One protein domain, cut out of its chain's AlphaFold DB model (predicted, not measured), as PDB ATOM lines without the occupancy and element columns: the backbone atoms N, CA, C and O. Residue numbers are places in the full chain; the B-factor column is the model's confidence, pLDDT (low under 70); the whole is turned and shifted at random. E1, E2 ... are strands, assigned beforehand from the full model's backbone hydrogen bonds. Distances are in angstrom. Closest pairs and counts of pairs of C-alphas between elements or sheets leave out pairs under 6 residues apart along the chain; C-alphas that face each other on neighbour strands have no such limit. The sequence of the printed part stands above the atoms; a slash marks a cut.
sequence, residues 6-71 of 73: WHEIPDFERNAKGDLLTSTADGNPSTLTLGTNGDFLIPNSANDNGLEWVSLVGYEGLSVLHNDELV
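What this domain is: This is residues 6 to 71 of the 73 residues of an uncharacterized protein of marine sediment metagenome (UniProt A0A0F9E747). With little regular structure, the printed part is an elongated row of two small strand hairpins, E1 with E2 and E3 with E4, between two long unnamed tails; residues 65 to 70 stick out. The 66 residues hold four named strands, E1 to E4 in chain order, in two antiparallel two-stranded sheets, and no named helix: all strand, with 21 residues in named elements. The whole is loose, radius of gyration of the C-alphas 15.5 A, spanning 46 by 24 by 17 A.

Where its parts are: E1, residues 20 to 25, starts at C-alpha (116.273, 134.938, 157.652) and is 15.6 A long. E2 is residues 28 to 32, E3 residues 39 to 43. E4, residues 51 to 55, ends at C-alpha (113.550, 144.911, 171.651).

How they stand to each other: Hairpin E1 and E2 is antiparallel at 141 degrees, with N 22 and O 30 within hydrogen-bond range at 2.8 A. Hairpin E3 and E4 is antiparallel at 148 degrees, with N 40 and O 54 at 2.9 A. E2 and E4 are only just apart, closest 8.3 A.

The domain as a whole: The farthest C-alphas, Glu 8 and Gly 61, are 47.5 A apart. The printed part has no cut and no long link. Among residues with pLDDT under 70 are 57 to 65.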
ATOM      1  N   TRP A   6     121.960 130.690 145.344       64.94
ATOM      2  CA  TRP A   6     120.652 131.303 145.586       64.94
ATOM      3  C   TRP A   6     119.482 130.789 144.731       64.94
ATOM      4  O   TRP A   6     118.341 130.941 145.147       64.94
ATOM      5  N   HIS A   7     119.752 130.190 143.568       68.50
ATOM      6  CA  HIS A   7     118.754 129.694 142.612       68.50
ATOM      7  C   HIS A   7     118.329 128.241 142.897       68.50
ATOM      8  O   HIS A   7     117.437 127.721 142.230       68.50
ATOM      9  N   GLU A   8     119.015 127.564 143.824       70.69
ATOM     10  CA  GLU A   8     118.728 126.180 144.234       70.69
ATOM     11  C   GLU A   8     117.901 126.113 145.520       70.69
ATOM     12  O   GLU A   8     117.329 125.071 145.836       70.69
ATOM     13  N   ILE A   9     117.808 127.227 146.249       70.31
ATOM     14  CA  ILE A   9     116.929 127.333 147.407       70.31
ATOM     15  C   ILE A   9     115.504 127.552 146.878       70.31
ATOM     16  O   ILE A   9     115.324 128.484 146.090       70.31
ATOM     17  N   PRO A  10     114.510 126.729 147.276       68.12
ATOM     18  CA  PRO A  10     113.111 126.934 146.906       68.12
ATOM     19  C   PRO A  10     112.682 128.385 147.152       68.12
ATOM     20  O   PRO A  10     113.184 129.011 148.085       68.12
ATOM     21  N   ASP A  11     111.740 128.913 146.369       66.56
ATOM     22  CA  ASP A  11     111.094 130.196 146.670       66.56
ATOM     23  C   ASP A  11     110.168 130.022 147.888       66.56
ATOM     24  O   ASP A  11     108.947 130.032 147.788       66.56
ATOM     25  N   PHE A  12     110.758 129.804 149.064       65.06
ATOM     26  CA  PHE A  12     110.107 130.146 150.319       65.06
ATOM     27  C   PHE A  12     109.975 131.676 150.338       65.06
ATOM     28  O   PHE A  12     110.835 132.360 149.775       65.06
ATOM     29  N   GLU A  13     108.878 132.203 150.886       68.12
ATOM     30  CA  GLU A  13     108.450 133.608 150.791       68.12
ATOM     31  C   GLU A  13     109.453 134.594 151.427       68.12
ATOM     32  O   GLU A  13     109.195 135.195 152.465       68.12
ATOM     33  N   ARG A  14     110.624 134.770 150.810       71.50
ATOM     34  CA  ARG A  14     111.599 135.831 151.077       71.50
ATOM     35  C   ARG A  14     111.102 137.097 150.402       71.50
ATOM     36  O   ARG A  14     111.607 137.504 149.353       71.50
ATOM     37  N   ASN A  15     110.009 137.631 150.914       74.44
ATOM     38  CA  ASN A  15     109.318 138.751 150.293       74.44
ATOM     39  C   ASN A  15     109.848 140.110 150.787       74.44
ATOM     40  O   ASN A  15     109.454 141.140 150.233       74.44
ATOM     41  N   ALA A  16     110.784 140.125 151.748       82.06
ATOM     42  CA  ALA A  16     111.380 141.336 152.290       82.06
ATOM     43  C   ALA A  16     112.921 141.299 152.344       82.06
ATOM     44  O   ALA A  16     113.597 140.272 152.259       82.06
ATOM     45  N   LYS A  17     113.513 142.495 152.434       84.12
ATOM     46  CA  LYS A  17     114.963 142.649 152.590       84.12
ATOM     47  C   LYS A  17     115.359 142.247 154.005       84.12
ATOM     48  O   LYS A  17     114.819 142.809 154.945       84.12
ATOM     49  N   GLY A  18     116.365 141.386 154.141       87.62
ATOM     50  CA  GLY A  18     116.890 140.990 155.452       87.62
ATOM     51  C   GLY A  18     116.168 139.804 156.094       87.62
ATOM     52  O   GLY A  18     116.440 139.506 157.252       87.62
ATOM     53  N   ASP A  19     115.292 139.126 155.353       90.00
ATOM     54  CA  ASP A  19     114.664 137.880 155.789       90.00
ATOM     55  C   ASP A  19     115.704 136.798 156.121       90.00
ATOM     56  O   ASP A  19     116.677 136.592 155.387       90.00
ATOM     57  N   LEU A  20     115.465 136.071 157.214       90.25
ATOM     58  CA  LEU A  20     116.273 134.938 157.652       90.25
ATOM     59  C   LEU A  20     115.573 133.620 157.310       90.25
ATOM     60  O   LEU A  20     114.385 133.441 157.574       90.25
ATOM     61  N   LEU A  21     116.325 132.670 156.749       89.44
ATOM     62  CA  LEU A  21     115.845 131.305 156.546       89.44
ATOM     63  C   LEU A  21     116.017 130.501 157.839       89.44
ATOM     64  O   LEU A  21     117.128 130.359 158.344       89.44
ATOM     65  N   THR A  22     114.913 129.959 158.336       91.12
ATOM     66  CA  THR A  22     114.817 129.137 159.549       91.12
ATOM     67  C   THR A  22     114.077 127.829 159.237       91.12
ATOM     68  O   THR A  22     113.800 127.535 158.071       91.12
ATOM     69  N   SER A  23     113.756 127.028 160.256       90.88
ATOM     70  CA  SER A  23     113.000 125.780 160.105       90.88
ATOM     71  C   SER A  23     112.055 125.596 161.284       90.88
ATOM     72  O   SER A  23     112.439 125.897 162.409       90.88
ATOM     73  N   THR A  24     110.848 125.083 161.036       93.12
ATOM     74  CA  THR A  24     109.890 124.740 162.114       93.12
ATOM     75  C   THR A  24     109.911 123.261 162.497       93.12
ATOM     76  O   THR A  24     109.446 122.868 163.561       93.12
ATOM     77  N   ALA A  25     110.459 122.427 161.614       90.06
ATOM     78  CA  ALA A  25     110.708 121.005 161.808       90.06
ATOM     79  C   ALA A  25     111.725 120.526 160.761       90.06
ATOM     80  O   ALA A  25     112.112 121.290 159.869       90.06
ATOM     81  N   ASP A  26     112.128 119.259 160.826       90.19
ATOM     82  CA  ASP A  26     112.979 118.640 159.809       90.19
ATOM     83  C   ASP A  26     112.334 118.742 158.418       90.19
ATOM     84  O   ASP A  26     111.220 118.273 158.187       90.19
ATOM     85  N   GLY A  27     113.040 119.374 157.478       85.31
ATOM     86  CA  GLY A  27     112.570 119.545 156.101       85.31
ATOM     87  C   GLY A  27     111.441 120.567 155.913       85.31
ATOM     88  O   GLY A  27     110.913 120.647 154.806       85.31
ATOM     89  N   ASN A  28     111.091 121.355 156.940       88.00
ATOM     90  CA  ASN A  28     110.053 122.388 156.857       88.00
ATOM     91  C   ASN A  28     110.639 123.810 157.011       88.00
ATOM     92  O   ASN A  28     110.599 124.372 158.116       88.00
ATOM     93  N   PRO A  29     111.212 124.385 155.932       88.44
ATOM     94  CA  PRO A  29     111.809 125.717 155.966       88.44
ATOM     95  C   PRO A  29     110.763 126.800 156.253       88.44
ATOM     96  O   PRO A  29     109.611 126.694 155.840       88.44
ATOM     97  N   SER A  30     111.182 127.872 156.922       89.12
ATOM     98  CA  SER A  30     110.331 129.017 157.255       89.12
ATOM     99  C   SER A  30     111.096 130.333 157.127       89.12
ATOM    100  O   SER A  30     112.286 130.398 157.450       89.12
ATOM    101  N   THR A  31     110.423 131.393 156.675       90.69
ATOM    102  CA  THR A  31     110.985 132.750 156.679       90.69
ATOM    103  C   THR A  31     110.745 133.395 158.041       90.69
ATOM    104  O   THR A  31     109.603 133.496 158.481       90.69
ATOM    105  N   LEU A  32     111.800 133.899 158.680       92.44
ATOM    106  CA  LEU A  32     111.683 134.883 159.754       92.44
ATOM    107  C   LEU A  32     111.970 136.267 159.170       92.44
ATOM    108  O   LEU A  32     113.100 136.554 158.772       92.44
ATOM    109  N   THR A  33     110.944 137.114 159.107       92.25
ATOM    110  CA  THR A  33     111.080 138.508 158.667       92.25
ATOM    111  C   THR A  33     112.042 139.272 159.580       92.25
ATOM    112  O   THR A  33     112.151 138.961 160.770       92.25
ATOM    113  N   LEU A  34     112.755 140.260 159.030       92.38
ATOM    114  CA  LEU A  34     113.657 141.098 159.825       92.38
ATOM    115  C   LEU A  34     112.933 141.777 160.999       92.38
ATOM    116  O   LEU A  34     111.771 142.172 160.884       92.38
ATOM    117  N   GLY A  35     113.655 141.938 162.107       90.75
ATOM    118  CA  GLY A  35     113.218 142.744 163.243       90.75
ATOM    119  C   GLY A  35     113.327 144.248 162.975       90.75
ATOM    120  O   GLY A  35     113.711 144.697 161.891       90.75
ATOM    121  N   THR A  36     113.009 145.042 163.992       89.88
ATOM    122  CA  THR A  36     113.182 146.497 163.988       89.88
ATOM    123  C   THR A  36     114.630 146.866 164.319       89.88
ATOM    124  O   THR A  36     115.369 146.102 164.939       89.88
ATOM    125  N   ASN A  37     115.070 148.063 163.921       87.69
ATOM    126  CA  ASN A  37     116.371 148.585 164.339       87.69
ATOM    127  C   ASN A  37     116.493 148.590 165.870       87.69
ATOM    128  O   ASN A  37     115.666 149.194 166.548       87.69
ATOM    129  N   GLY A  38     117.564 147.982 166.385       84.12
ATOM    130  CA  GLY A  38     117.800 147.847 167.825       84.12
ATOM    131  C   GLY A  38     117.213 146.575 168.442       84.12
ATOM    132  O   GLY A  38     117.450 146.331 169.623       84.12
ATOM    133  N   ASP A  39     116.501 145.753 167.665       89.75
ATOM    134  CA  ASP A  39     116.123 144.413 168.099       89.75
ATOM    135  C   ASP A  39     117.325 143.466 168.046       89.75
ATOM    136  O   ASP A  39     118.177 143.535 167.155       89.75
ATOM    137  N   PHE A  40     117.351 142.533 168.994       90.12
ATOM    138  CA  PHE A  40     118.343 141.471 169.080       90.12
ATOM    139  C   PHE A  40     117.687 140.131 168.773       90.12
ATOM    140  O   PHE A  40     116.589 139.845 169.249       90.12
ATOM    141  N   LEU A  41     118.373 139.304 167.985       94.62
ATOM    142  CA  LEU A  41     117.934 137.942 167.704       94.62
ATOM    143  C   LEU A  41     118.404 137.017 168.823       94.62
ATOM    144  O   LEU A  41     119.609 136.912 169.068       94.62
ATOM    145  N   ILE A  42     117.470 136.319 169.465       93.69
ATOM    146  CA  ILE A  42     117.771 135.348 170.518       93.69
ATOM    147  C   ILE A  42     117.181 133.964 170.198       93.69
ATOM    148  O   ILE A  42     116.196 133.869 169.461       93.69
ATOM    149  N   PRO A  43     117.740 132.878 170.762       95.56
ATOM    150  CA  PRO A  43     117.088 131.572 170.762       95.56
ATOM    151  C   PRO A  43     115.824 131.581 171.632       95.56
ATOM    152  O   PRO A  43     115.880 131.974 172.797       95.56
ATOM    153  N   ASN A  44     114.709 131.079 171.102       94.88
ATOM    154  CA  ASN A  44     113.480 130.834 171.855       94.88
ATOM    155  C   ASN A  44     112.837 129.519 171.390       94.88
ATOM    156  O   ASN A  44     112.159 129.475 170.366       94.88
ATOM    157  N   SER A  45     113.011 128.445 172.165       94.00
ATOM    158  CA  SER A  45     112.471 127.116 171.840       94.00
ATOM    159  C   SER A  45     110.948 126.999 171.967       94.00
ATOM    160  O   SER A  45     110.410 125.931 171.690       94.00
ATOM    161  N   ALA A  46     110.260 128.039 172.446       94.25
ATOM    162  CA  ALA A  46     108.802 128.091 172.474       94.25
ATOM    163  C   ALA A  46     108.203 128.643 171.170       94.25
ATOM    164  O   ALA A  46     107.033 128.386 170.902       94.25
ATOM    165  N   ASN A  47     108.983 129.374 170.363       95.19
ATOM    166  CA  ASN A  47     108.575 129.766 169.014       95.19
ATOM    167  C   ASN A  47     108.821 128.613 168.039       95.19
ATOM    168  O   ASN A  47     109.860 127.957 168.104       95.19
ATOM    169  N   ASP A  48     107.909 128.416 167.082       94.12
ATOM    170  CA  ASP A  48     107.988 127.305 166.122       94.12
ATOM    171  C   ASP A  48     109.301 127.299 165.326       94.12
ATOM    172  O   ASP A  48     109.838 126.240 165.030       94.12
ATOM    173  N   ASN A  49     109.845 128.473 164.992       93.25
ATOM    174  CA  ASN A  49     111.113 128.613 164.265       93.25
ATOM    175  C   ASN A  49     112.361 128.647 165.174       93.25
ATOM    176  O   ASN A  49     113.474 128.841 164.680       93.25
ATOM    177  N   GLY A  50     112.183 128.496 166.491       94.81
ATOM    178  CA  GLY A  50     113.256 128.470 167.484       94.81
ATOM    179  C   GLY A  50     113.920 129.819 167.779       94.81
ATOM    180  O   GLY A  50     114.918 129.845 168.503       94.81
ATOM    181  N   LEU A  51     113.421 130.929 167.222       96.56
ATOM    182  CA  LEU A  51     114.053 132.249 167.296       96.56
ATOM    183  C   LEU A  51     113.046 133.349 167.645       96.56
ATOM    184  O   LEU A  51     111.846 133.236 167.397       96.56
ATOM    185  N   GLU A  52     113.542 134.443 168.211       95.19
ATOM    186  CA  GLU A  52     112.733 135.616 168.543       95.19
ATOM    187  C   GLU A  52     113.533 136.911 168.389       95.19
ATOM    188  O   GLU A  52     114.710 136.969 168.749       95.19
ATOM    189  N   TRP A  53     112.877 137.955 167.872       94.31
ATOM    190  CA  TRP A  53     113.375 139.329 167.931       94.31
ATOM    191  C   TRP A  53     112.923 139.975 169.236       94.31
ATOM    192  O   TRP A  53     111.725 140.069 169.497       94.31
ATOM    193  N   VAL A  54     113.875 140.448 170.035       90.88
ATOM    194  CA  VAL A  54     113.596 141.128 171.301       90.88
ATOM    195  C   VAL A  54     114.095 142.561 171.233       90.88
ATOM    196  O   VAL A  54     115.284 142.806 171.021       90.88
ATOM    197  N   SER A  55     113.189 143.509 171.469       87.25
ATOM    198  CA  SER A  55     113.550 144.911 171.651       87.25
ATOM    199  C   SER A  55     114.149 145.118 173.036       87.25
ATOM    200  O   SER A  55     113.506 144.849 174.056       87.25
ATOM    201  N   LEU A  56     115.362 145.664 173.100       71.44
ATOM    202  CA  LEU A  56     115.868 146.221 174.348       71.44
ATOM    203  C   LEU A  56     115.166 147.556 174.594       71.44
ATOM    204  O   LEU A  56     115.501 148.572 173.986       71.44
ATOM    205  N   VAL A  57     114.211 147.581 175.524       64.81
ATOM    206  CA  VAL A  57     113.779 148.848 176.119       64.81
ATOM    207  C   VAL A  57     114.868 149.261 177.100       64.81
ATOM    208  O   VAL A  57     114.807 148.968 178.294       64.81
ATOM    209  N   GLY A  58     115.905 149.913 176.581       58.28
ATOM    210  CA  GLY A  58     116.775 150.723 177.413       58.28
ATOM    211  C   GLY A  58     115.925 151.853 177.976       58.28
ATOM    212  O   GLY A  58     115.700 152.851 177.300       58.28
ATOM    213  N   TYR A  59     115.409 151.705 179.197       50.44
ATOM    214  CA  TYR A  59     115.043 152.886 179.966       50.44
ATOM    215  C   TYR A  59     116.329 153.703 180.072       50.44
ATOM    216  O   TYR A  59     117.319 153.180 180.582       50.44
ATOM    217  N   GLU A  60     116.334 154.912 179.512       52.66
ATOM    218  CA  GLU A  60     117.460 155.853 179.523       52.66
ATOM    219  C   GLU A  60     118.269 155.707 180.831       52.66
ATOM    220  O   GLU A  60     117.780 156.033 181.914       52.66
ATOM    221  N   GLY A  61     119.482 155.148 180.750       56.62
ATOM    222  CA  GLY A  61     120.378 154.995 181.904       56.62
ATOM    223  C   GLY A  61     120.372 153.654 182.655       56.62
ATOM    224  O   GLY A  61     121.086 153.550 183.651       56.62
ATOM    225  N   LEU A  62     119.651 152.620 182.207       61.84
ATOM    226  CA  LEU A  62     119.848 151.253 182.709       61.84
ATOM    227  C   LEU A  62     120.749 150.458 181.763       61.84
ATOM    228  O   LEU A  62     120.342 150.053 180.676       61.84
ATOM    229  N   SER A  63     121.985 150.225 182.197       64.50
ATOM    230  CA  SER A  63     122.890 149.304 181.520       64.50
ATOM    231  C   SER A  63     122.357 147.876 181.611       64.50
ATOM    232  O   SER A  63     121.991 147.411 182.692       64.50
ATOM    233  N   VAL A  64     122.344 147.163 180.486       69.00
ATOM    234  CA  VAL A  64     122.012 145.735 180.462       69.00
ATOM    235  C   VAL A  64     123.202 144.959 181.031       69.00
ATOM    236  O   VAL A  64     124.319 145.060 180.524       69.00
ATOM    237  N   LEU A  65     122.967 144.216 182.114       67.50
ATOM    238  CA  LEU A  65     123.961 143.349 182.743       67.50
ATOM    239  C   LEU A  65     123.711 141.889 182.342       67.50
ATOM    240  O   LEU A  65     122.565 141.439 182.341       67.50
ATOM    241  N   HIS A  66     124.770 141.130 182.064       72.31
ATOM    242  CA  HIS A  66     124.725 139.669 181.973       72.31
ATOM    243  C   HIS A  66     125.649 139.085 183.039       72.31
ATOM    244  O   HIS A  66     126.842 139.369 183.030       72.31
ATOM    245  N   ASN A  67     125.105 138.289 183.966       79.31
ATOM    246  CA  ASN A  67     125.831 137.804 185.152       79.31
ATOM    247  C   ASN A  67     126.558 138.933 185.908       79.31
ATOM    248  O   ASN A  67     127.725 138.799 186.259       79.31
ATOM    249  N   ASP A  68     125.866 140.055 186.112       76.56
ATOM    250  CA  ASP A  68     126.387 141.255 186.780       76.56
ATOM    251  C   ASP A  68     127.551 141.969 186.060       76.56
ATOM    252  O   ASP A  68     128.135 142.907 186.603       76.56
ATOM    253  N   GLU A  69     127.854 141.602 184.811       74.62
ATOM    254  CA  GLU A  69     128.811 142.307 183.959       74.62
ATOM    255  C   GLU A  69     128.093 143.223 182.962       74.62
ATOM    256  O   GLU A  69     127.103 142.829 182.342       74.62
ATOM    257  N   LEU A  70     128.598 144.454 182.800       62.34
ATOM    258  CA  LEU A  70     128.118 145.398 181.787       62.34
ATOM    259  C   LEU A  70     128.295 144.796 180.401       62.34
ATOM    260  O   LEU A  70     129.415 144.652 179.913       62.34
ATOM    261  N   VAL A  71     127.175 144.508 179.745       71.19
ATOM    262  CA  VAL A  71     127.183 144.174 178.331       71.19
ATOM    263  C   VAL A  71     127.301 145.491 177.575       71.19
ATOM    264  O   VAL A  71     126.322 146.215 177.395       71.19
TER     265      VAL A  71